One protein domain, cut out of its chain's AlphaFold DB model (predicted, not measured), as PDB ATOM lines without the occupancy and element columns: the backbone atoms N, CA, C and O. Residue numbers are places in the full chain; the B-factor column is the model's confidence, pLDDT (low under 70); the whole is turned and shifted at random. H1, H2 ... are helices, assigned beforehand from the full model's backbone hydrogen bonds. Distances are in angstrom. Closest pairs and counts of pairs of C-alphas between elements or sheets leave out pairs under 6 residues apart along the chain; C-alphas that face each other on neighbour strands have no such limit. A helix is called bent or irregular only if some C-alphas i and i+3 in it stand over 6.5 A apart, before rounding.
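What this domain is: This is residues 528 to 699 of the 1041 residues of an uncharacterized protein of Acholeplasmataceae bacterium Mahy22 (UniProt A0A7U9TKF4). Three long helices, H3, H6 and H8, lie side by side as a bent layer with H6 in the middle, each running opposite ways to its neighbour. H5 crosses one end of the layer and packs on H3 and H8; H1 packs on H3, H7 is at the other end, H9 folds back loosely over H8, and residues 691 to 699 stick out. The 172 printed residues hold nine named helices, H1 to H9 in chain order, and no named strand: the class is all helix. The whole is loose, with a radius of gyration of the C-alphas of 20.6 A, and elongated, spanning 63 by 34 by 31 A.

Where its parts are: H1, residues 528 to 536, begins at C-alpha (-44.443, -51.923, 12.363), and H2 is residues 539 to 545. H3, residues 553 to 582, is 40.9 A long; it is irregular, C-alphas 559 and 562 being 7.3 A apart, with a kink of 41 degrees near residue 560. H4 is residues 587 to 590. H5, residues 595 to 609, 21.8 A, is only just irregular, with C-alphas 598 and 601 6.6 A apart. H6 is residues 612 to 629, 24.7 A, and H7 is residues 633 to 638. H8, residues 643 to 667, is 36.0 A long. H9, residues 677 to 694, 25.5 A, ends at C-alpha (-42.688, -27.800, 22.424).

How they stand to each other: H3 and H5 are the hub, touching three helices each. H1 touches H3 residues 557 to 569 at a steep tilt of 42 degrees, with closest C-alphas Phe 528 and Ala 565 at 5.1 A. H2 and H3 are near each other. H3 touches H6 with residues 560 to 574 alone, at 18 degrees, a shallow tilt, opposite ways; the closest C-alphas, Ile 560 and Ile 629, are 5.7 A apart. H6 touches H8 at a shallow tilt of 16 degrees, closest at Phe 626 and Lys 650, C-alphas 6.2 A apart. H3 and H8 are apart. H5 touches H3 at a steep tilt of 59 degrees, C-alphas Phe 578 and Thr 609 closest at 5.2 A, and H8 at 62 degrees, also steep, C-alphas Thr 607 and Gln 665 closest at 6.2 A. H4 touches H5, C-alphas Leu 590 and Met 598 closest at 4.5 A. H7 is close to but not clearly touching H3, and so is H9 to H8. Every O i to N i+4 pair is within hydrogen-bond range in H1, H2, H7, H8 and H9; in H3 24 of 26 are, in H5 8 of 11, in H6 13 of 14, and H4 is too short for one.

The domain as a whole: The farthest C-alphas, Gln 549 and Asp 674, are 63.3 A apart. The printed part has no cut, and no link is long. Confidence is under 70 at residues 544 to 545, 547 to 550, 589 to 599 and 688 to 699.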
ATOM      1  N   PHE A 528     -43.431 -52.651  11.591       97.81
ATOM      2  CA  PHE A 528     -44.443 -51.923  12.363       97.81
ATOM      3  C   PHE A 528     -45.815 -52.587  12.306       97.81
ATOM      4  O   PHE A 528     -46.484 -52.652  13.332       97.81
ATOM      5  N   GLN A 529     -46.232 -53.119  11.153       97.75
ATOM      6  CA  GLN A 529     -47.497 -53.850  11.053       97.75
ATOM      7  C   GLN A 529     -47.515 -55.090  11.959       97.75
ATOM      8  O   GLN A 529     -48.524 -55.350  12.612       97.75
ATOM      9  N   THR A 530     -46.415 -55.841  12.024       97.38
ATOM     10  CA  THR A 530     -46.276 -56.998  12.921       97.38
ATOM     11  C   THR A 530     -46.344 -56.582  14.391       97.38
ATOM     12  O   THR A 530     -47.114 -57.162  15.155       97.38
ATOM     13  N   LEU A 531     -45.602 -55.541  14.787       96.94
ATOM     14  CA  LEU A 531     -45.611 -55.022  16.161       96.94
ATOM     15  C   LEU A 531     -46.985 -54.469  16.559       96.94
ATOM     16  O   LEU A 531     -47.451 -54.693  17.675       96.94
ATOM     17  N   LEU A 532     -47.666 -53.792  15.635       96.31
ATOM     18  CA  LEU A 532     -49.045 -53.352  15.805       96.31
ATOM     19  C   LEU A 532     -49.955 -54.562  16.055       96.31
ATOM     20  O   LEU A 532     -50.634 -54.591  17.081       96.31
ATOM     21  N   ASN A 533     -49.916 -55.590  15.203       94.62
ATOM     22  CA  ASN A 533     -50.721 -56.802  15.392       94.62
ATOM     23  C   ASN A 533     -50.471 -57.457  16.760       94.62
ATOM     24  O   ASN A 533     -51.416 -57.899  17.403       94.62
ATOM     25  N   PHE A 534     -49.233 -57.449  17.258       94.44
ATOM     26  CA  PHE A 534     -48.934 -57.899  18.617       94.44
ATOM     27  C   PHE A 534     -49.574 -57.005  19.696       94.44
ATOM     28  O   PHE A 534     -50.178 -57.510  20.641       94.44
ATOM     29  N   MET A 535     -49.536 -55.677  19.537       91.25
ATOM     30  CA  MET A 535     -50.220 -54.735  20.439       91.25
ATOM     31  C   MET A 535     -51.752 -54.846  20.404       91.25
ATOM     32  O   MET A 535     -52.408 -54.378  21.335       91.25
ATOM     33  N   LYS A 536     -52.333 -55.466  19.370       90.19
ATOM     34  CA  LYS A 536     -53.773 -55.748  19.286       90.19
ATOM     35  C   LYS A 536     -54.221 -56.761  20.344       90.19
ATOM     36  O   LYS A 536     -55.279 -56.587  20.940       90.19
ATOM     37  N   ILE A 537     -53.384 -57.760  20.625       88.38
ATOM     38  CA  ILE A 537     -53.668 -58.907  21.504       88.38
ATOM     39  C   ILE A 537     -54.211 -58.504  22.896       88.38
ATOM     40  O   ILE A 537     -55.200 -59.089  23.339       88.38
ATOM     41  N   PRO A 538     -53.628 -57.527  23.627       85.19
ATOM     42  CA  PRO A 538     -54.151 -57.115  24.934       85.19
ATOM     43  C   PRO A 538     -55.355 -56.157  24.883       85.19
ATOM     44  O   PRO A 538     -55.997 -55.949  25.917       85.19
ATOM     45  N   LEU A 539     -55.696 -55.562  23.731       83.62
ATOM     46  CA  LEU A 539     -56.800 -54.594  23.627       83.62
ATOM     47  C   LEU A 539     -58.158 -55.140  24.101       83.62
ATOM     48  O   LEU A 539     -58.815 -54.427  24.871       83.62
ATOM     49  N   PRO A 540     -58.588 -56.374  23.749       77.25
ATOM     50  CA  PRO A 540     -59.829 -56.931  24.282       77.25
ATOM     51  C   PRO A 540     -59.887 -56.890  25.819       77.25
ATOM     52  O   PRO A 540     -60.919 -56.527  26.388       77.25
ATOM     53  N   MET A 541     -58.772 -57.184  26.506       73.38
ATOM     54  CA  MET A 541     -58.690 -57.137  27.974       73.38
ATOM     55  C   MET A 541     -58.913 -55.716  28.499       73.38
ATOM     56  O   MET A 541     -59.672 -55.524  29.453       73.38
ATOM     57  N   MET A 542     -58.306 -54.714  27.859       78.62
ATOM     58  CA  MET A 542     -58.492 -53.314  28.241       78.62
ATOM     59  C   MET A 542     -59.959 -52.891  28.093       78.62
ATOM     60  O   MET A 542     -60.537 -52.337  29.030       78.62
ATOM     61  N   PHE A 543     -60.608 -53.204  26.967       73.75
ATOM     62  CA  PHE A 543     -62.018 -52.852  26.752       73.75
ATOM     63  C   PHE A 543     -62.961 -53.529  27.762       73.75
ATOM     64  O   PHE A 543     -63.896 -52.884  28.252       73.75
ATOM     65  N   VAL A 544     -62.686 -54.787  28.140       69.06
ATOM     66  CA  VAL A 544     -63.420 -55.498  29.202       69.06
ATOM     67  C   VAL A 544     -63.214 -54.823  30.564       69.06
ATOM     68  O   VAL A 544     -64.193 -54.575  31.271       69.06
ATOM     69  N   MET A 545     -61.975 -54.466  30.926       69.31
ATOM     70  CA  MET A 545     -61.665 -53.795  32.200       69.31
ATOM     71  C   MET A 545     -62.330 -52.421  32.331       69.31
ATOM     72  O   MET A 545     -62.807 -52.071  33.412       69.31
ATOM     73  N   TYR A 546     -62.409 -51.658  31.241       76.19
ATOM     74  CA  TYR A 546     -63.030 -50.330  31.227       76.19
ATOM     75  C   TYR A 546     -64.541 -50.348  30.945       76.19
ATOM     76  O   TYR A 546     -65.160 -49.287  30.862       76.19
ATOM     77  N   ALA A 547     -65.156 -51.534  30.840       66.44
ATOM     78  CA  ALA A 547     -66.585 -51.718  30.573       66.44
ATOM     79  C   ALA A 547     -67.092 -50.947  29.339       66.44
ATOM     80  O   ALA A 547     -68.245 -50.499  29.298       66.44
ATOM     81  N   VAL A 548     -66.239 -50.796  28.324       68.31
ATOM     82  CA  VAL A 548     -66.607 -50.166  27.055       68.31
ATOM     83  C   VAL A 548     -67.396 -51.191  26.246       68.31
ATOM     84  O   VAL A 548     -66.842 -52.044  25.560       68.31
ATOM     85  N   GLN A 549     -68.718 -51.148  26.383       60.12
ATOM     86  CA  GLN A 549     -69.629 -51.985  25.608       60.12
ATOM     87  C   GLN A 549     -69.989 -51.274  24.294       60.12
ATOM     88  O   GLN A 549     -70.181 -50.061  24.285       60.12
ATOM     89  N   ASP A 550     -70.120 -52.042  23.208       66.38
ATOM     90  CA  ASP A 550     -70.645 -51.626  21.892       66.38
ATOM     91  C   ASP A 550     -69.684 -50.923  20.899       66.38
ATOM     92  O   ASP A 550     -70.158 -50.406  19.884       66.38
ATOM     93  N   VAL A 551     -68.362 -50.948  21.110       70.38
ATOM     94  CA  VAL A 551     -67.378 -50.523  20.086       70.38
ATOM     95  C   VAL A 551     -66.824 -51.751  19.363       70.38
ATOM     96  O   VAL A 551     -66.282 -52.653  19.999       70.38
ATOM     97  N   ASP A 552     -66.958 -51.793  18.035       80.50
ATOM     98  CA  ASP A 552     -66.343 -52.823  17.186       80.50
ATOM     99  C   ASP A 552     -64.858 -52.497  16.964       80.50
ATOM    100  O   ASP A 552     -64.442 -52.084  15.883       80.50
ATOM    101  N   TYR A 553     -64.079 -52.584  18.046       82.69
ATOM    102  CA  TYR A 553     -62.676 -52.170  18.056       82.69
ATOM    103  C   TYR A 553     -61.829 -52.972  17.062       82.69
ATOM    104  O   TYR A 553     -60.903 -52.406  16.500       82.69
ATOM    105  N   GLU A 554     -62.174 -54.237  16.808       84.44
ATOM    106  CA  GLU A 554     -61.529 -55.098  15.812       84.44
ATOM    107  C   GLU A 554     -61.580 -54.472  14.419       84.44
ATOM    108  O   GLU A 554     -60.549 -54.283  13.779       84.44
ATOM    109  N   THR A 555     -62.780 -54.076  13.978       87.75
ATOM    110  CA  THR A 555     -62.965 -53.415  12.681       87.75
ATOM    111  C   THR A 555     -62.225 -52.078  12.635       87.75
ATOM    112  O   THR A 555     -61.531 -51.804  11.661       87.75
ATOM    113  N   ILE A 556     -62.325 -51.263  13.694       88.25
ATOM    114  CA  ILE A 556     -61.630 -49.966  13.759       88.25
ATOM    115  C   ILE A 556     -60.119 -50.164  13.655       88.25
ATOM    116  O   ILE A 556     -59.461 -49.464  12.890       88.25
ATOM    117  N   TYR A 557     -59.581 -51.114  14.416       91.25
ATOM    118  CA  TYR A 557     -58.164 -51.426  14.465       91.25
ATOM    119  C   TYR A 557     -57.659 -51.900  13.101       91.25
ATOM    120  O   TYR A 557     -56.692 -51.343  12.583       91.25
ATOM    121  N   ASP A 558     -58.335 -52.876  12.491       91.38
ATOM    122  CA  ASP A 558     -57.959 -53.424  11.186       91.38
ATOM    123  C   ASP A 558     -58.040 -52.363  10.071       91.38
ATOM    124  O   ASP A 558     -57.226 -52.379   9.144       91.38
ATOM    125  N   ASP A 559     -58.981 -51.417  10.173       92.06
ATOM    126  CA  ASP A 559     -59.142 -50.330   9.206       92.06
ATOM    127  C   ASP A 559     -58.048 -49.250   9.325       92.06
ATOM    128  O   ASP A 559     -57.701 -48.645   8.309       92.06
ATOM    129  N   ILE A 560     -57.491 -48.999  10.520       94.81
ATOM    130  CA  ILE A 560     -56.491 -47.931  10.739       94.81
ATOM    131  C   ILE A 560     -55.045 -48.426  10.855       94.81
ATOM    132  O   ILE A 560     -54.122 -47.683  10.524       94.81
ATOM    133  N   SER A 561     -54.824 -49.661  11.307       96.12
ATOM    134  CA  SER A 561     -53.492 -50.200  11.620       96.12
ATOM    135  C   SER A 561     -52.497 -50.119  10.446       96.12
ATOM    136  O   SER A 561     -51.389 -49.619  10.663       96.12
ATOM    137  N   PRO A 562     -52.872 -50.440   9.187       97.69
ATOM    138  CA  PRO A 562     -51.963 -50.300   8.043       97.69
ATOM    139  C   PRO A 562     -51.470 -48.871   7.804       97.69
ATOM    140  O   PRO A 562     -50.328 -48.667   7.388       97.69
ATOM    141  N   TYR A 563     -52.321 -47.884   8.087       97.94
ATOM    142  CA  TYR A 563     -51.998 -46.467   7.942       97.94
ATOM    143  C   TYR A 563     -51.096 -45.980   9.077       97.94
ATOM    144  O   TYR A 563     -50.169 -45.213   8.834       97.94
ATOM    145  N   ILE A 564     -51.308 -46.466  10.303       97.50
ATOM    146  CA  ILE A 564     -50.411 -46.191  11.434       97.50
ATOM    147  C   ILE A 564     -49.021 -46.781  11.161       97.50
ATOM    148  O   ILE A 564     -48.022 -46.093  11.360       97.50
ATOM    149  N   ALA A 565     -48.942 -48.010  10.639       98.12
ATOM    150  CA  ALA A 565     -47.677 -48.630  10.248       98.12
ATOM    151  C   ALA A 565     -46.934 -47.806   9.180       98.12
ATOM    152  O   ALA A 565     -45.719 -47.627   9.263       98.12
ATOM    153  N   GLU A 566     -47.662 -47.275   8.189       98.25
ATOM    154  CA  GLU A 566     -47.097 -46.400   7.155       98.25
ATOM    155  C   GLU A 566     -46.576 -45.081   7.737       98.25
ATOM    156  O   GLU A 566     -45.474 -44.657   7.397       98.25
ATOM    157  N   LEU A 567     -47.321 -44.457   8.655       98.00
ATOM    158  CA  LEU A 567     -46.900 -43.228   9.330       98.00
ATOM    159  C   LEU A 567     -45.618 -43.416  10.138       98.00
ATOM    160  O   LEU A 567     -44.715 -42.587  10.045       98.00
ATOM    161  N   LEU A 568     -45.527 -44.505  10.903       97.88
ATOM    162  CA  LEU A 568     -44.333 -44.826  11.685       97.88
ATOM    163  C   LEU A 568     -43.130 -45.082  10.768       97.88
ATOM    164  O   LEU A 568     -42.056 -44.531  10.996       97.88
ATOM    165  N   ALA A 569     -43.318 -45.817   9.668       97.81
ATOM    166  CA  ALA A 569     -42.263 -46.029   8.678       97.81
ATOM    167  C   ALA A 569     -41.814 -44.719   8.002       97.81
ATOM    168  O   ALA A 569     -40.617 -44.493   7.816       97.81
ATOM    169  N   ASN A 570     -42.751 -43.824   7.672       97.81
ATOM    170  CA  ASN A 570     -42.432 -42.505   7.125       97.81
ATOM    171  C   ASN A 570     -41.639 -41.659   8.130       97.81
ATOM    172  O   ASN A 570     -40.676 -40.998   7.735       97.81
ATOM    173  N   ALA A 571     -41.998 -41.708   9.417       96.69
ATOM    174  CA  ALA A 571     -41.259 -41.036  10.480       96.69
ATOM    175  C   ALA A 571     -39.814 -41.551  10.572       96.69
ATOM    176  O   ALA A 571     -38.896 -40.736  10.559       96.69
ATOM    177  N   ILE A 572     -39.597 -42.872  10.526       97.19
ATOM    178  CA  ILE A 572     -38.252 -43.472  10.504       97.19
ATOM    179  C   ILE A 572     -37.437 -43.009   9.288       97.19
ATOM    180  O   ILE A 572     -36.249 -42.712   9.407       97.19
ATOM    181  N   VAL A 573     -38.049 -42.891   8.104       96.06
ATOM    182  CA  VAL A 573     -37.355 -42.367   6.911       96.06
ATOM    183  C   VAL A 573     -36.907 -40.916   7.114       96.06
ATOM    184  O   VAL A 573     -35.787 -40.560   6.733       96.06
ATOM    185  N   LEU A 574     -37.760 -40.075   7.706       95.88
ATOM    186  CA  LEU A 574     -37.437 -38.677   8.002       95.88
ATOM    187  C   LEU A 574     -36.368 -38.560   9.090       95.88
ATOM    188  O   LEU A 574     -35.438 -37.770   8.943       95.88
ATOM    189  N   GLU A 575     -36.460 -39.380  10.133       94.50
ATOM    190  CA  GLU A 575     -35.492 -39.454  11.221       94.50
ATOM    191  C   GLU A 575     -34.112 -39.872  10.706       94.50
ATOM    192  O   GLU A 575     -33.134 -39.159  10.921       94.50
ATOM    193  N   LYS A 576     -34.025 -40.946   9.909       92.94
ATOM    194  CA  LYS A 576     -32.774 -41.352   9.252       92.94
ATOM    195  C   LYS A 576     -32.209 -40.244   8.377       92.94
ATOM    196  O   LYS A 576     -30.996 -40.048   8.341       92.94
ATOM    197  N   ALA A 577     -33.052 -39.519   7.642       93.00
ATOM    198  CA  ALA A 577     -32.587 -38.390   6.845       93.00
ATOM    199  C   ALA A 577     -32.025 -37.266   7.729       93.00
ATOM    200  O   ALA A 577     -30.998 -36.692   7.380       93.00
ATOM    201  N   PHE A 578     -32.657 -36.977   8.866       92.31
ATOM    202  CA  PHE A 578     -32.186 -35.984   9.827       92.31
ATOM    203  C   PHE A 578     -30.846 -36.377  10.455       92.31
ATOM    204  O   PHE A 578     -29.875 -35.628  10.371       92.31
ATOM    205  N   ILE A 579     -30.772 -37.590  10.992       90.06
ATOM    206  CA  ILE A 579     -29.607 -38.150  11.683       90.06
ATOM    207  C   ILE A 579     -28.394 -38.266  10.752       90.06
ATOM    208  O   ILE A 579     -27.297 -37.868  11.127       90.06
ATOM    209  N   ASN A 580     -28.581 -38.697   9.501       87.75
ATOM    210  CA  ASN A 580     -27.482 -38.742   8.528       87.75
ATOM    211  C   ASN A 580     -26.902 -37.356   8.205       87.75
ATOM    212  O   ASN A 580     -25.744 -37.260   7.816       87.75
ATOM    213  N   ASN A 581     -27.699 -36.288   8.323       89.06
ATOM    214  CA  ASN A 581     -27.199 -34.927   8.142       89.06
ATOM    215  C   ASN A 581     -26.579 -34.364   9.433       89.06
ATOM    216  O   ASN A 581     -25.751 -33.463   9.340       89.06
ATOM    217  N   LEU A 582     -26.946 -34.885  10.613       84.88
ATOM    218  CA  LEU A 582     -26.318 -34.517  11.887       84.88
ATOM    219  C   LEU A 582     -24.847 -34.951  11.968       84.88
ATOM    220  O   LEU A 582     -24.067 -34.227  12.572       84.88
ATOM    221  N   ASP A 583     -24.449 -36.062  11.340       79.44
ATOM    222  CA  ASP A 583     -23.050 -36.546  11.345       79.44
ATOM    223  C   ASP A 583     -22.059 -35.522  10.747       79.44
ATOM    224  O   ASP A 583     -20.890 -35.460  11.117       79.44
ATOM    225  N   ASP A 584     -22.541 -34.660   9.847       77.94
ATOM    226  CA  ASP A 584     -21.746 -33.621   9.184       77.94
ATOM    227  C   ASP A 584     -21.738 -32.270   9.948       77.94
ATOM    228  O   ASP A 584     -21.214 -31.271   9.436       77.94
ATOM    229  N   ILE A 585     -22.336 -32.193  11.146       81.19
ATOM    230  CA  ILE A 585     -22.494 -30.935  11.889       81.19
ATOM    231  C   ILE A 585     -21.166 -30.445  12.494       81.19
ATOM    232  O   ILE A 585     -20.424 -31.189  13.128       81.19
ATOM    233  N   ASP A 586     -20.868 -29.149  12.346       75.75
ATOM    234  CA  ASP A 586     -19.722 -28.516  13.017       75.75
ATOM    235  C   ASP A 586     -20.079 -28.188  14.476       75.75
ATOM    236  O   ASP A 586     -20.560 -27.094  14.795       75.75
ATOM    237  N   VAL A 587     -19.843 -29.148  15.373       77.06
ATOM    238  CA  VAL A 587     -20.125 -29.029  16.813       77.06
ATOM    239  C   VAL A 587     -19.319 -27.901  17.459       77.06
ATOM    240  O   VAL A 587     -19.788 -27.250  18.395       77.06
ATOM    241  N   SER A 588     -18.138 -27.580  16.925       70.25
ATOM    242  CA  SER A 588     -17.344 -26.451  17.418       70.25
ATOM    243  C   SER A 588     -18.064 -25.104  17.249       70.25
ATOM    244  O   SER A 588     -17.856 -24.187  18.048       70.25
ATOM    245  N   GLY A 589     -18.962 -25.003  16.261       65.69
ATOM    246  CA  GLY A 589     -19.867 -23.869  16.076       65.69
ATOM    247  C   GLY A 589     -21.009 -23.810  17.099       65.69
ATOM    248  O   GLY A 589     -21.462 -22.718  17.431       65.69
ATOM    249  N   LEU A 590     -21.435 -24.952  17.651       68.56
ATOM    250  CA  LEU A 590     -22.524 -25.037  18.636       68.56
ATOM    251  C   LEU A 590     -22.106 -24.601  20.049       68.56
ATOM    252  O   LEU A 590     -22.940 -24.155  20.826       68.56
ATOM    253  N   ILE A 591     -20.818 -24.692  20.390       67.94
ATOM    254  CA  ILE A 591     -20.299 -24.391  21.742       67.94
ATOM    255  C   ILE A 591     -19.927 -22.894  21.899       67.94
ATOM    256  O   ILE A 591     -19.468 -22.449  22.949       67.94
ATOM    257  N   GLY A 592     -20.108 -22.076  20.858       63.00
ATOM    258  CA  GLY A 592     -19.776 -20.646  20.891       63.00
ATOM    259  C   GLY A 592     -20.775 -19.783  21.679       63.00
ATOM    260  O   GLY A 592     -21.972 -20.019  21.634       63.00
ATOM    261  N   ASP A 593     -20.302 -18.701  22.312       58.88
ATOM    262  CA  ASP A 593     -21.106 -17.756  23.127       58.88
ATOM    263  C   ASP A 593     -22.203 -16.964  22.362       58.88
ATOM    264  O   ASP A 593     -22.868 -16.102  22.942       58.88
ATOM    265  N   ASP A 594     -22.375 -17.174  21.055       63.16
ATOM    266  CA  ASP A 594     -23.278 -16.387  20.211       63.16
ATOM    267  C   ASP A 594     -24.419 -17.265  19.682       63.16
ATOM    268  O   ASP A 594     -24.212 -18.146  18.847       63.16
ATOM    269  N   ALA A 595     -25.642 -16.993  20.145       55.94
ATOM    270  CA  ALA A 595     -26.850 -17.721  19.754       55.94
ATOM    271  C   ALA A 595     -27.089 -17.727  18.229       55.94
ATOM    272  O   ALA A 595     -27.665 -18.675  17.699       55.94
ATOM    273  N   SER A 596     -26.602 -16.712  17.497       57.22
ATOM    274  CA  SER A 596     -26.677 -16.686  16.027       57.22
ATOM    275  C   SER A 596     -25.739 -17.702  15.355       57.22
ATOM    276  O   SER A 596     -26.022 -18.185  14.257       57.22
ATOM    277  N   ILE A 597     -24.650 -18.077  16.034       60.59
ATOM    278  CA  ILE A 597     -23.684 -19.085  15.583       60.59
ATOM    279  C   ILE A 597     -24.210 -20.496  15.883       60.59
ATOM    280  O   ILE A 597     -24.050 -21.368  15.037       60.59
ATOM    281  N   MET A 598     -24.935 -20.702  16.992       62.47
ATOM    282  CA  MET A 598     -25.557 -21.998  17.322       62.47
ATOM    283  C   MET A 598     -26.683 -22.409  16.359       62.47
ATOM    284  O   MET A 598     -26.882 -23.593  16.109       62.47
ATOM    285  N   LEU A 599     -27.420 -21.444  15.795       67.94
ATOM    286  CA  LEU A 599     -28.544 -21.731  14.892       67.94
ATOM    287  C   LEU A 599     -28.086 -22.200  13.498       67.94
ATOM    288  O   LEU A 599     -28.840 -22.863  12.789       67.94
ATOM    289  N   THR A 600     -26.860 -21.842  13.092       72.62
ATOM    290  CA  THR A 600     -26.358 -22.088  11.729       72.62
ATOM    291  C   THR A 600     -26.203 -23.586  11.426       72.62
ATOM    292  O   THR A 600     -26.783 -24.035  10.438       72.62
ATOM    293  N   PRO A 601     -25.510 -24.389  12.261       75.75
ATOM    294  CA  PRO A 601     -25.323 -25.810  11.982       75.75
ATOM    295  C   PRO A 601     -26.647 -26.590  12.016       75.75
ATOM    296  O   PRO A 601     -26.880 -27.437  11.162       75.75
ATOM    297  N   LEU A 602     -27.561 -26.253  12.936       78.06
ATOM    298  CA  LEU A 602     -28.890 -26.873  13.002       78.06
ATOM    299  C   LEU A 602     -29.729 -26.572  11.750       78.06
ATOM    300  O   LEU A 602     -30.396 -27.457  11.213       78.06
ATOM    301  N   LEU A 603     -29.686 -25.330  11.262       82.12
ATOM    302  CA  LEU A 603     -30.396 -24.930  10.052       82.12
ATOM    303  C   LEU A 603     -29.852 -25.641   8.805       82.12
ATOM    304  O   LEU A 603     -30.638 -26.011   7.929       82.12
ATOM    305  N   ASP A 604     -28.537 -25.857   8.728       83.25
ATOM    306  CA  ASP A 604     -27.912 -26.619   7.645       83.25
ATOM    307  C   ASP A 604     -28.414 -28.073   7.633       83.25
ATOM    308  O   ASP A 604     -28.820 -28.571   6.577       83.25
ATOM    309  N   VAL A 605     -28.497 -28.717   8.804       87.75
ATOM    310  CA  VAL A 605     -29.053 -30.073   8.961       87.75
ATOM    311  C   VAL A 605     -30.523 -30.127   8.551       87.75
ATOM    312  O   VAL A 605     -30.907 -30.966   7.732       87.75
ATOM    313  N   LEU A 606     -31.356 -29.213   9.061       89.12
ATOM    314  CA  LEU A 606     -32.782 -29.152   8.722       89.12
ATOM    315  C   LEU A 606     -32.993 -28.926   7.220       89.12
ATOM    316  O   LEU A 606     -33.806 -29.607   6.599       89.12
ATOM    317  N   THR A 607     -32.219 -28.029   6.610       90.06
ATOM    318  CA  THR A 607     -32.298 -27.745   5.169       90.06
ATOM    319  C   THR A 607     -31.858 -28.946   4.330       90.06
ATOM    320  O   THR A 607     -32.465 -29.237   3.299       90.06
ATOM    321  N   ALA A 608     -30.808 -29.657   4.747       91.25
ATOM    322  CA  ALA A 608     -30.353 -30.867   4.067       91.25
ATOM    323  C   ALA A 608     -31.354 -32.029   4.211       91.25
ATOM    324  O   ALA A 608     -31.495 -32.844   3.296       91.25
ATOM    325  N   THR A 609     -32.089 -32.061   5.323       93.88
ATOM    326  CA  THR A 609     -33.134 -33.049   5.613       93.88
ATOM    327  C   THR A 609     -34.409 -32.782   4.821       93.88
ATOM    328  O   THR A 609     -34.973 -33.708   4.235       93.88
ATOM    329  N   LEU A 610     -34.856 -31.526   4.743       94.81
ATOM    330  CA  LEU A 610     -36.048 -31.098   4.003       94.81
ATOM    331  C   LEU A 610     -35.770 -31.034   2.495       94.81
ATOM    332  O   LEU A 610     -35.762 -29.989   1.850       94.81
ATOM    333  N   THR A 611     -35.502 -32.196   1.907       95.31
ATOM    334  CA  THR A 611     -35.453 -32.347   0.453       95.31
ATOM    335  C   THR A 611     -36.873 -32.362  -0.125       95.31
ATOM    336  O   THR A 611     -37.802 -32.784   0.563       95.31
ATOM    337  N   PRO A 612     -37.072 -32.066  -1.426       95.75
ATOM    338  CA  PRO A 612     -38.403 -32.147  -2.039       95.75
ATOM    339  C   PRO A 612     -39.086 -33.519  -1.902       95.75
ATOM    340  O   PRO A 612     -40.311 -33.610  -1.958       95.75
ATOM    341  N   ALA A 613     -38.304 -34.598  -1.764       97.06
ATOM    342  CA  ALA A 613     -38.840 -35.933  -1.516       97.06
ATOM    343  C   ALA A 613     -39.366 -36.071  -0.080       97.06
ATOM    344  O   ALA A 613     -40.469 -36.574   0.105       97.06
ATOM    345  N   ASN A 614     -38.620 -35.573   0.907       97.38
ATOM    346  CA  ASN A 614     -39.001 -35.627   2.319       97.38
ATOM    347  C   ASN A 614     -40.152 -34.667   2.642       97.38
ATOM    348  O   ASN A 614     -41.049 -35.032   3.389       97.38
ATOM    349  N   GLU A 615     -40.204 -33.492   2.014       96.50
ATOM    350  CA  GLU A 615     -41.366 -32.593   2.103       96.50
ATOM    351  C   GLU A 615     -42.636 -33.256   1.569       96.50
ATOM    352  O   GLU A 615     -43.695 -33.167   2.185       96.50
ATOM    353  N   THR A 616     -42.524 -33.966   0.441       97.69
ATOM    354  CA  THR A 616     -43.647 -34.745  -0.097       97.69
ATOM    355  C   THR A 616     -44.058 -35.835   0.893       97.69
ATOM    356  O   THR A 616     -45.244 -35.989   1.143       97.69
ATOM    357  N   LEU A 617     -43.097 -36.531   1.508       97.94
ATOM    358  CA  LEU A 617     -43.366 -37.578   2.497       97.94
ATOM    359  C   LEU A 617     -44.076 -37.046   3.757       97.94
ATOM    360  O   LEU A 617     -44.984 -37.699   4.269       97.94
ATOM    361  N   ILE A 618     -43.700 -35.855   4.237       97.56
ATOM    362  CA  ILE A 618     -44.378 -35.166   5.349       97.56
ATOM    363  C   ILE A 618     -45.834 -34.874   4.972       97.56
ATOM    364  O   ILE A 618     -46.745 -35.191   5.734       97.56
ATOM    365  N   MET A 619     -46.065 -34.316   3.782       97.62
ATOM    366  CA  MET A 619     -47.418 -33.994   3.317       97.62
ATOM    367  C   MET A 619     -48.267 -35.247   3.078       97.62
ATOM    368  O   MET A 619     -49.425 -35.277   3.487       97.62
ATOM    369  N   ASP A 620     -47.688 -36.300   2.497       97.81
ATOM    370  CA  ASP A 620     -48.346 -37.598   2.332       97.81
ATOM    371  C   ASP A 620     -48.713 -38.199   3.708       97.81
ATOM    372  O   ASP A 620     -49.790 -38.766   3.873       97.81
ATOM    373  N   SER A 621     -47.881 -38.000   4.739       98.19
ATOM    374  CA  SER A 621     -48.179 -38.434   6.115       98.19
ATOM    375  C   SER A 621     -49.333 -37.639   6.746       98.19
ATOM    376  O   SER A 621     -50.209 -38.216   7.389       98.19
ATOM    377  N   ILE A 622     -49.407 -36.323   6.517       97.75
ATOM    378  CA  ILE A 622     -50.567 -35.509   6.925       97.75
ATOM    379  C   ILE A 622     -51.833 -35.993   6.207       97.75
ATOM    380  O   ILE A 622     -52.899 -36.091   6.820       97.75
ATOM    381  N   ASP A 623     -51.731 -36.325   4.918       98.06
ATOM    382  CA  ASP A 623     -52.838 -36.900   4.161       98.06
ATOM    383  C   ASP A 623     -53.326 -38.208   4.799       98.06
ATOM    384  O   ASP A 623     -54.525 -38.320   5.037       98.06
ATOM    385  N   ILE A 624     -52.434 -39.125   5.178       98.06
ATOM    386  CA  ILE A 624     -52.799 -40.381   5.855       98.06
ATOM    387  C   ILE A 624     -53.537 -40.116   7.183       98.06
ATOM    388  O   ILE A 624     -54.621 -40.662   7.410       98.06
ATOM    389  N   ILE A 625     -53.007 -39.238   8.047       97.44
ATOM    390  CA  ILE A 625     -53.631 -38.901   9.343       97.44
ATOM    391  C   ILE A 625     -55.064 -38.397   9.139       97.44
ATOM    392  O   ILE A 625     -56.011 -38.892   9.754       97.44
ATOM    393  N   PHE A 626     -55.243 -37.405   8.269       97.56
ATOM    394  CA  PHE A 626     -56.527 -36.721   8.144       97.56
ATOM    395  C   PHE A 626     -57.510 -37.413   7.198       97.56
ATOM    396  O   PHE A 626     -58.722 -37.300   7.398       97.56
ATOM    397  N   ASP A 627     -57.034 -38.083   6.149       96.94
ATOM    398  CA  ASP A 627     -57.892 -38.667   5.117       96.94
ATOM    399  C   ASP A 627     -58.177 -40.149   5.346       96.94
ATOM    400  O   ASP A 627     -59.313 -40.565   5.104       96.94
ATOM    401  N   ASP A 628     -57.199 -40.907   5.842       96.62
ATOM    402  CA  ASP A 628     -57.306 -42.359   5.981       96.62
ATOM    403  C   ASP A 628     -57.607 -42.808   7.418       96.62
ATOM    404  O   ASP A 628     -58.287 -43.819   7.587       96.62
ATOM    405  N   ILE A 629     -57.200 -42.044   8.444       96.06
ATOM    406  CA  ILE A 629     -57.488 -42.345   9.864       96.06
ATOM    407  C   ILE A 629     -58.665 -41.510  10.396       96.06
ATOM    408  O   ILE A 629     -59.727 -42.054  10.697       96.06
ATOM    409  N   LEU A 630     -58.537 -40.180  10.481       95.56
ATOM    410  CA  LEU A 630     -59.541 -39.331  11.153       95.56
ATOM    411  C   LEU A 630     -60.891 -39.252  10.422       95.56
ATOM    412  O   LEU A 630     -61.904 -38.906  11.027       95.56
ATOM    413  N   LYS A 631     -60.940 -39.565   9.121       95.12
ATOM    414  CA  LYS A 631     -62.198 -39.629   8.350       95.12
ATOM    415  C   LYS A 631     -62.882 -40.991   8.386       95.12
ATOM    416  O   LYS A 631     -63.963 -41.113   7.794       95.12
ATOM    417  N   GLN A 632     -62.307 -41.989   9.058       92.75
ATOM    418  CA  GLN A 632     -62.990 -43.261   9.277       92.75
ATOM    419  C   GLN A 632     -64.298 -43.022  10.025       92.75
ATOM    420  O   GLN A 632     -64.368 -42.211  10.950       92.75
ATOM    421  N   SER A 633     -65.365 -43.704   9.602       90.19
ATOM    422  CA  SER A 633     -66.708 -43.420  10.118       90.19
ATOM    423  C   SER A 633     -66.815 -43.611  11.622       90.19
ATOM    424  O   SER A 633     -67.544 -42.865  12.268       90.19
ATOM    425  N   ASP A 634     -66.087 -44.582  12.162       87.31
ATOM    426  CA  ASP A 634     -66.154 -44.928  13.574       87.31
ATOM    427  C   ASP A 634     -65.326 -43.969  14.437       87.31
ATOM    428  O   ASP A 634     -65.790 -43.588  15.507       87.31
ATOM    429  N   ILE A 635     -64.191 -43.466  13.936       88.56
ATOM    430  CA  ILE A 635     -63.406 -42.408  14.598       88.56
ATOM    431  C   ILE A 635     -64.191 -41.094  14.639       88.56
ATOM    432  O   ILE A 635     -64.305 -40.471  15.689       88.56
ATOM    433  N   LEU A 636     -64.831 -40.709  13.527       90.31
ATOM    434  CA  LEU A 636     -65.712 -39.535  13.490       90.31
ATOM    435  C   LEU A 636     -66.865 -39.641  14.500       90.31
ATOM    436  O   LEU A 636     -67.269 -38.640  15.087       90.31
ATOM    437  N   LEU A 637     -67.415 -40.845  14.687       86.44
ATOM    438  CA  LEU A 637     -68.460 -41.099  15.680       86.44
ATOM    439  C   LEU A 637     -67.920 -41.061  17.114       86.44
ATOM    440  O   LEU A 637     -68.632 -40.573  17.991       86.44
ATOM    441  N   LEU A 638     -66.710 -41.577  17.345       84.19
ATOM    442  CA  LEU A 638     -66.054 -41.604  18.654       84.19
ATOM    443  C   LEU A 638     -65.728 -40.186  19.146       84.19
ATOM    444  O   LEU A 638     -66.033 -39.850  20.287       84.19
ATOM    445  N   GLU A 639     -65.191 -39.352  18.257       86.25
ATOM    446  CA  GLU A 639     -64.731 -37.990  18.557       86.25
ATOM    447  C   GLU A 639     -65.828 -36.914  18.393       86.25
ATOM    448  O   GLU A 639     -65.572 -35.727  18.583       86.25
ATOM    449  N   ASP A 640     -67.057 -37.301  18.017       90.38
ATOM    450  CA  ASP A 640     -68.164 -36.387  17.658       90.38
ATOM    451  C   ASP A 640     -67.752 -35.330  16.611       90.38
ATOM    452  O   ASP A 640     -68.180 -34.174  16.640       90.38
ATOM    453  N   MET A 641     -66.909 -35.739  15.658       93.12
ATOM    454  CA  MET A 641     -66.376 -34.883  14.602       93.12
ATOM    455  C   MET A 641     -67.107 -35.094  13.277       93.12
ATOM    456  O   MET A 641     -67.536 -36.186  12.898       93.12
ATOM    457  N   THR A 642     -67.204 -34.030  12.492       95.00
ATOM    458  CA  THR A 642     -67.669 -34.088  11.109       95.00
ATOM    459  C   THR A 642     -66.498 -34.105  10.131       95.00
ATOM    460  O   THR A 642     -65.447 -33.518  10.360       95.00
ATOM    461  N   ILE A 643     -66.722 -34.672   8.939       95.19
ATOM    462  CA  ILE A 643     -65.757 -34.597   7.825       95.19
ATOM    463  C   ILE A 643     -65.357 -33.141   7.513       95.19
ATOM    464  O   ILE A 643     -64.255 -32.897   7.031       95.19
ATOM    465  N   SER A 644     -66.250 -32.164   7.736       95.94
ATOM    466  CA  SER A 644     -65.920 -30.749   7.526       95.94
ATOM    467  C   SER A 644     -64.892 -30.267   8.542       95.94
ATOM    468  O   SER A 644     -63.913 -29.665   8.129       95.94
ATOM    469  N   GLU A 645     -65.081 -30.583   9.823       95.56
ATOM    470  CA  GLU A 645     -64.149 -30.204  10.892       95.56
ATOM    471  C   GLU A 645     -62.782 -30.860  10.699       95.56
ATOM    472  O   GLU A 645     -61.771 -30.178  10.811       95.56
ATOM    473  N   VAL A 646     -62.734 -32.135  10.295       95.81
ATOM    474  CA  VAL A 646     -61.463 -32.808   9.969       95.81
ATOM    475  C   VAL A 646     -60.758 -32.145   8.777       95.81
ATOM    476  O   VAL A 646     -59.547 -31.966   8.801       95.81
ATOM    477  N   ASN A 647     -61.491 -31.730   7.734       96.19
ATOM    478  CA  ASN A 647     -60.890 -30.999   6.607       96.19
ATOM    479  C   ASN A 647     -60.405 -29.598   6.998       96.19
ATOM    480  O   ASN A 647     -59.383 -29.152   6.480       96.19
ATOM    481  N   ASP A 648     -61.150 -28.901   7.858       94.56
ATOM    482  CA  ASP A 648     -60.779 -27.570   8.335       94.56
ATOM    483  C   ASP A 648     -59.514 -27.664   9.211       94.56
ATOM    484  O   ASP A 648     -58.585 -26.887   9.015       94.56
ATOM    485  N   ALA A 649     -59.422 -28.676  10.082       93.25
ATOM    486  CA  ALA A 649     -58.223 -28.973  10.866       93.25
ATOM    487  C   ALA A 649     -57.025 -29.357   9.979       93.25
ATOM    488  O   ALA A 649     -55.937 -28.815  10.158       93.25
ATOM    489  N   LYS A 650     -57.230 -30.212   8.965       96.12
ATOM    490  CA  LYS A 650     -56.190 -30.559   7.983       96.12
ATOM    491  C   LYS A 650     -55.630 -29.318   7.295       96.12
ATOM    492  O   LYS A 650     -54.423 -29.201   7.128       96.12
ATOM    493  N   ALA A 651     -56.503 -28.402   6.872       95.00
ATOM    494  CA  ALA A 651     -56.087 -27.193   6.171       95.00
ATOM    495  C   ALA A 651     -55.199 -26.294   7.042       95.00
ATOM    496  O   ALA A 651     -54.248 -25.730   6.514       95.00
ATOM    497  N   LEU A 652     -55.486 -26.201   8.346       93.06
ATOM    498  CA  LEU A 652     -54.652 -25.468   9.302       93.06
ATOM    499  C   LEU A 652     -53.281 -26.132   9.466       93.06
ATOM    500  O   LEU A 652     -52.268 -25.470   9.282       93.06
ATOM    501  N   VAL A 653     -53.240 -27.449   9.701       92.56
ATOM    502  CA  VAL A 653     -51.968 -28.179   9.860       92.56
ATOM    503  C   VAL A 653     -51.107 -28.103   8.596       92.56
ATOM    504  O   VAL A 653     -49.901 -27.905   8.691       92.56
ATOM    505  N   VAL A 654     -51.705 -28.222   7.406       94.88
ATOM    506  CA  VAL A 654     -50.972 -28.060   6.139       94.88
ATOM    507  C   VAL A 654     -50.422 -26.638   6.000       94.88
ATOM    508  O   VAL A 654     -49.269 -26.492   5.614       94.88
ATOM    509  N   GLU A 655     -51.210 -25.605   6.327       92.69
ATOM    510  CA  GLU A 655     -50.754 -24.207   6.277       92.69
ATOM    511  C   GLU A 655     -49.568 -23.967   7.224       92.69
ATOM    512  O   GLU A 655     -48.572 -23.375   6.807       92.69
ATOM    513  N   ASP A 656     -49.635 -24.490   8.451       89.62
ATOM    514  CA  ASP A 656     -48.566 -24.355   9.441       89.62
ATOM    515  C   ASP A 656     -47.294 -25.103   9.004       89.62
ATOM    516  O   ASP A 656     -46.198 -24.544   9.026       89.62
ATOM    517  N   VAL A 657     -47.416 -26.352   8.539       91.00
ATOM    518  CA  VAL A 657     -46.262 -27.156   8.099       91.00
ATOM    519  C   VAL A 657     -45.617 -26.581   6.834       91.00
ATOM    520  O   VAL A 657     -44.389 -26.504   6.764       91.00
ATOM    521  N   GLU A 658     -46.407 -26.134   5.850       93.38
ATOM    522  CA  GLU A 658     -45.882 -25.428   4.672       93.38
ATOM    523  C   GLU A 658     -45.150 -24.144   5.082       93.38
ATOM    524  O   GLU A 658     -44.069 -23.872   4.560       93.38
ATOM    525  N   PHE A 659     -45.688 -23.389   6.050       89.88
ATOM    526  CA  PHE A 659     -45.029 -22.202   6.587       89.88
ATOM    527  C   PHE A 659     -43.657 -22.534   7.194       89.88
ATOM    528  O   PHE A 659     -42.675 -21.879   6.843       89.88
ATOM    529  N   TYR A 660     -43.548 -23.570   8.033       88.06
ATOM    530  CA  TYR A 660     -42.258 -23.971   8.612       88.06
ATOM    531  C   TYR A 660     -41.239 -24.390   7.551       88.06
ATOM    532  O   TYR A 660     -40.086 -23.958   7.604       88.06
ATOM    533  N   ILE A 661     -41.653 -25.202   6.575       91.00
ATOM    534  CA  ILE A 661     -40.776 -25.650   5.485       91.00
ATOM    535  C   ILE A 661     -40.278 -24.443   4.678       91.00
ATOM    536  O   ILE A 661     -39.070 -24.297   4.468       91.00
ATOM    537  N   ASP A 662     -41.183 -23.547   4.272       90.69
ATOM    538  CA  ASP A 662     -40.847 -22.346   3.503       90.69
ATOM    539  C   ASP A 662     -39.898 -21.422   4.277       90.69
ATOM    540  O   ASP A 662     -38.960 -20.853   3.704       90.69
ATOM    541  N   GLU A 663     -40.116 -21.261   5.581       88.62
ATOM    542  CA  GLU A 663     -39.268 -20.423   6.413       88.62
ATOM    543  C   GLU A 663     -37.873 -21.021   6.633       88.62
ATOM    544  O   GLU A 663     -36.890 -20.296   6.469       88.62
ATOM    545  N   ILE A 664     -37.756 -22.323   6.924       88.69
ATOM    546  CA  ILE A 664     -36.459 -23.010   7.047       88.69
ATOM    547  C   ILE A 664     -35.671 -22.866   5.737       88.69
ATOM    548  O   ILE A 664     -34.512 -22.435   5.733       88.69
ATOM    549  N   GLN A 665     -36.321 -23.121   4.596       88.50
ATOM    550  CA  GLN A 665     -35.707 -22.926   3.284       88.50
ATOM    551  C   GLN A 665     -35.293 -21.468   3.048       88.50
ATOM    552  O   GLN A 665     -34.220 -21.214   2.493       88.50
ATOM    553  N   ALA A 666     -36.108 -20.490   3.452       88.50
ATOM    554  CA  ALA A 666     -35.772 -19.077   3.310       88.50
ATOM    555  C   ALA A 666     -34.558 -18.696   4.169       88.50
ATOM    556  O   ALA A 666     -33.639 -18.047   3.653       88.50
ATOM    557  N   MET A 667     -34.536 -19.124   5.435       86.31
ATOM    558  CA  MET A 667     -33.455 -18.875   6.389       86.31
ATOM    559  C   MET A 667     -32.123 -19.435   5.898       86.31
ATOM    560  O   MET A 667     -31.109 -18.749   6.017       86.31
ATOM    561  N   SER A 668     -32.127 -20.603   5.244       83.81
ATOM    562  CA  SER A 668     -30.913 -21.221   4.678       83.81
ATOM    563  C   SER A 668     -30.173 -20.338   3.657       83.81
ATOM    564  O   SER A 668     -29.008 -20.559   3.332       83.81
ATOM    565  N   THR A 669     -30.841 -19.306   3.123       85.19
ATOM    566  CA  THR A 669     -30.257 -18.367   2.153       85.19
ATOM    567  C   THR A 669     -29.694 -17.090   2.777       85.19
ATOM    568  O   THR A 669     -29.148 -16.246   2.054       85.19
ATOM    569  N   TRP A 670     -29.869 -16.894   4.086       86.50
ATOM    570  CA  TRP A 670     -29.482 -15.670   4.785       86.50
ATOM    571  C   TRP A 670     -28.015 -15.708   5.217       86.50
ATOM    572  O   TRP A 670     -27.433 -16.763   5.442       86.50
ATOM    573  N   ASP A 671     -27.401 -14.529   5.329       81.88
ATOM    574  CA  ASP A 671     -26.100 -14.390   5.984       81.88
ATOM    575  C   ASP A 671     -26.357 -14.203   7.481       81.88
ATOM    576  O   ASP A 671     -26.652 -13.092   7.926       81.88
ATOM    577  N   LEU A 672     -26.298 -15.296   8.245       75.50
ATOM    578  CA  LEU A 672     -26.593 -15.295   9.684       75.50
ATOM    579  C   LEU A 672     -25.610 -14.423  10.491       75.50
ATOM    580  O   LEU A 672     -25.924 -14.009  11.603       75.50
ATOM    581  N   SER A 673     -24.463 -14.050   9.905       74.00
ATOM    582  CA  SER A 673     -23.499 -13.120  10.508       74.00
ATOM    583  C   SER A 673     -23.831 -11.632  10.294       74.00
ATOM    584  O   SER A 673     -23.202 -10.765  10.907       74.00
ATOM    585  N   ASP A 674     -24.806 -11.318   9.431       82.38
ATOM    586  CA  ASP A 674     -25.249  -9.956   9.092       82.38
ATOM    587  C   ASP A 674     -26.768  -9.919   8.825       82.38
ATOM    588  O   ASP A 674     -27.239  -9.558   7.740       82.38
ATOM    589  N   LEU A 675     -27.552 -10.318   9.833       81.06
ATOM    590  CA  LEU A 675     -29.013 -10.322   9.772       81.06
ATOM    591  C   LEU A 675     -29.589  -8.900   9.729       81.06
ATOM    592  O   LEU A 675     -29.254  -8.018  10.526       81.06
ATOM    593  N   THR A 676     -30.529  -8.670   8.813       87.00
ATOM    594  CA  THR A 676     -31.358  -7.459   8.854       87.00
ATOM    595  C   THR A 676     -32.367  -7.536  10.009       87.00
ATOM    596  O   THR A 676     -32.773  -8.633  10.382       87.00
ATOM    597  N   PRO A 677     -32.856  -6.397  10.542       82.94
ATOM    598  CA  PRO A 677     -33.867  -6.407  11.606       82.94
ATOM    599  C   PRO A 677     -35.130  -7.215  11.266       82.94
ATOM    600  O   PRO A 677     -35.709  -7.828  12.148       82.94
ATOM    601  N   GLU A 678     -35.526  -7.241   9.990       84.69
ATOM    602  CA  GLU A 678     -36.679  -8.012   9.497       84.69
ATOM    603  C   GLU A 678     -36.395  -9.525   9.452       84.69
ATOM    604  O   GLU A 678     -37.293 -10.329   9.665       84.69
ATOM    605  N   GLN A 679     -35.146  -9.927   9.195       83.62
ATOM    606  CA  GLN A 679     -34.736 -11.335   9.264       83.62
ATOM    607  C   GLN A 679     -34.614 -11.816  10.713       83.62
ATOM    608  O   GLN A 679     -35.021 -12.933  11.006       83.62
ATOM    609  N   GLN A 680     -34.114 -10.965  11.616       79.62
ATOM    610  CA  GLN A 680     -34.076 -11.269  13.047       79.62
ATOM    611  C   GLN A 680     -35.491 -11.463  13.608       79.62
ATOM    612  O   GLN A 680     -35.745 -12.467  14.251       79.62
ATOM    613  N   GLU A 681     -36.429 -10.568  13.279       81.38
ATOM    614  CA  GLU A 681     -37.834 -10.677  13.706       81.38
ATOM    615  C   GLU A 681     -38.492 -11.982  13.225       81.38
ATOM    616  O   GLU A 681     -39.299 -12.563  13.942       81.38
ATOM    617  N   ARG A 682     -38.118 -12.484  12.040       82.62
ATOM    618  CA  ARG A 682     -38.592 -13.782  11.532       82.62
ATOM    619  C   ARG A 682     -37.951 -14.981  12.234       82.62
ATOM    620  O   ARG A 682     -38.658 -15.951  12.476       82.62
ATOM    621  N   ILE A 683     -36.656 -14.926  12.561       77.69
ATOM    622  CA  ILE A 683     -36.001 -15.963  13.386       77.69
ATOM    623  C   ILE A 683     -36.652 -16.008  14.760       77.69
ATOM    624  O   ILE A 683     -37.075 -17.075  15.186       77.69
ATOM    625  N   ASP A 684     -36.794 -14.853  15.409       74.50
ATOM    626  CA  ASP A 684     -37.413 -14.746  16.725       74.50
ATOM    627  C   ASP A 684     -38.857 -15.273  16.685       74.50
ATOM    628  O   ASP A 684     -39.244 -16.024  17.570       74.50
ATOM    629  N   ALA A 685     -39.629 -14.960  15.635       76.69
ATOM    630  CA  ALA A 685     -40.986 -15.480  15.462       76.69
ATOM    631  C   ALA A 685     -41.030 -17.010  15.353       76.69
ATOM    632  O   ALA A 685     -41.916 -17.617  15.939       76.69
ATOM    633  N   ILE A 686     -40.087 -17.638  14.643       74.19
ATOM    634  CA  ILE A 686     -40.029 -19.103  14.539       74.19
ATOM    635  C   ILE A 686     -39.553 -19.741  15.828       74.19
ATOM    636  O   ILE A 686     -40.121 -20.743  16.231       74.19
ATOM    637  N   VAL A 687     -38.544 -19.172  16.488       71.56
ATOM    638  CA  VAL A 687     -38.093 -19.660  17.797       71.56
ATOM    639  C   VAL A 687     -39.243 -19.608  18.799       71.56
ATOM    640  O   VAL A 687     -39.430 -20.561  19.539       71.56
ATOM    641  N   LEU A 688     -40.045 -18.542  18.775       68.06
ATOM    642  CA  LEU A 688     -41.213 -18.383  19.639       68.06
ATOM    643  C   LEU A 688     -42.334 -19.368  19.272       68.06
ATOM    644  O   LEU A 688     -42.947 -19.929  20.164       68.06
ATOM    645  N   LEU A 689     -42.546 -19.649  17.982       66.06
ATOM    646  CA  LEU A 689     -43.508 -20.656  17.512       66.06
ATOM    647  C   LEU A 689     -43.070 -22.096  17.851       66.06
ATOM    648  O   LEU A 689     -43.892 -22.937  18.199       66.06
ATOM    649  N   ILE A 690     -41.767 -22.385  17.751       61.22
ATOM    650  CA  ILE A 690     -41.155 -23.657  18.163       61.22
ATOM    651  C   ILE A 690     -41.272 -23.806  19.681       61.22
ATOM    652  O   ILE A 690     -41.675 -24.864  20.153       61.22
ATOM    653  N   ASP A 691     -40.977 -22.753  20.442       61.69
ATOM    654  CA  ASP A 691     -41.199 -22.730  21.888       61.69
ATOM    655  C   ASP A 691     -42.690 -22.963  22.190       61.69
ATOM    656  O   ASP A 691     -43.015 -23.856  22.951       61.69
ATOM    657  N   GLU A 692     -43.631 -22.318  21.496       63.00
ATOM    658  CA  GLU A 692     -45.071 -22.595  21.643       63.00
ATOM    659  C   GLU A 692     -45.465 -24.052  21.312       63.00
ATOM    660  O   GLU A 692     -46.335 -24.617  21.977       63.00
ATOM    661  N   LEU A 693     -44.826 -24.681  20.319       52.44
ATOM    662  CA  LEU A 693     -45.067 -26.078  19.928       52.44
ATOM    663  C   LEU A 693     -44.544 -27.091  20.953       52.44
ATOM    664  O   LEU A 693     -45.210 -28.094  21.215       52.44
ATOM    665  N   PHE A 694     -43.350 -26.863  21.506       48.41
ATOM    666  CA  PHE A 694     -42.688 -27.800  22.424       48.41
ATOM    667  C   PHE A 694     -42.941 -27.483  23.903       48.41
ATOM    668  O   PHE A 694     -42.744 -28.341  24.761       48.41
ATOM    669  N   ASN A 695     -43.423 -26.283  24.211       48.62
ATOM    670  CA  ASN A 695     -43.701 -25.804  25.557       48.62
ATOM    671  C   ASN A 695     -45.222 -25.791  25.776       48.62
ATOM    672  O   ASN A 695     -45.860 -24.753  25.972       48.62
ATOM    673  N   SER A 696     -45.829 -26.983  25.773       42.66
ATOM    674  CA  SER A 696     -47.276 -27.193  25.959       42.66
ATOM    675  C   SER A 696     -47.806 -26.815  27.356       42.66
ATOM    676  O   SER A 696     -48.919 -27.194  27.715       42.66
ATOM    677  N   ASN A 697     -47.032 -26.064  28.147       41.09
ATOM    678  CA  ASN A 697     -47.427 -25.508  29.439       41.09
ATOM    679  C   ASN A 697     -47.674 -23.989  29.420       41.09
ATOM    680  O   ASN A 697     -48.012 -23.434  30.464       41.09
ATOM    681  N   SER A 698     -47.595 -23.298  28.274       39.69
ATOM    682  CA  SER A 698     -48.008 -21.887  28.197       39.69
ATOM    683  C   SER A 698     -49.111 -21.653  27.163       39.69
ATOM    684  O   SER A 698     -48.867 -21.656  25.962       39.69
ATOM    685  N   ASN A 699     -50.331 -21.396  27.645       40.78
ATOM    686  CA  ASN A 699     -51.502 -20.947  26.876       40.78
ATOM    687  C   ASN A 699     -51.305 -19.535  26.270       40.78
ATOM    688  O   ASN A 699     -52.074 -18.622  26.570       40.78
TER     689      ASN A 699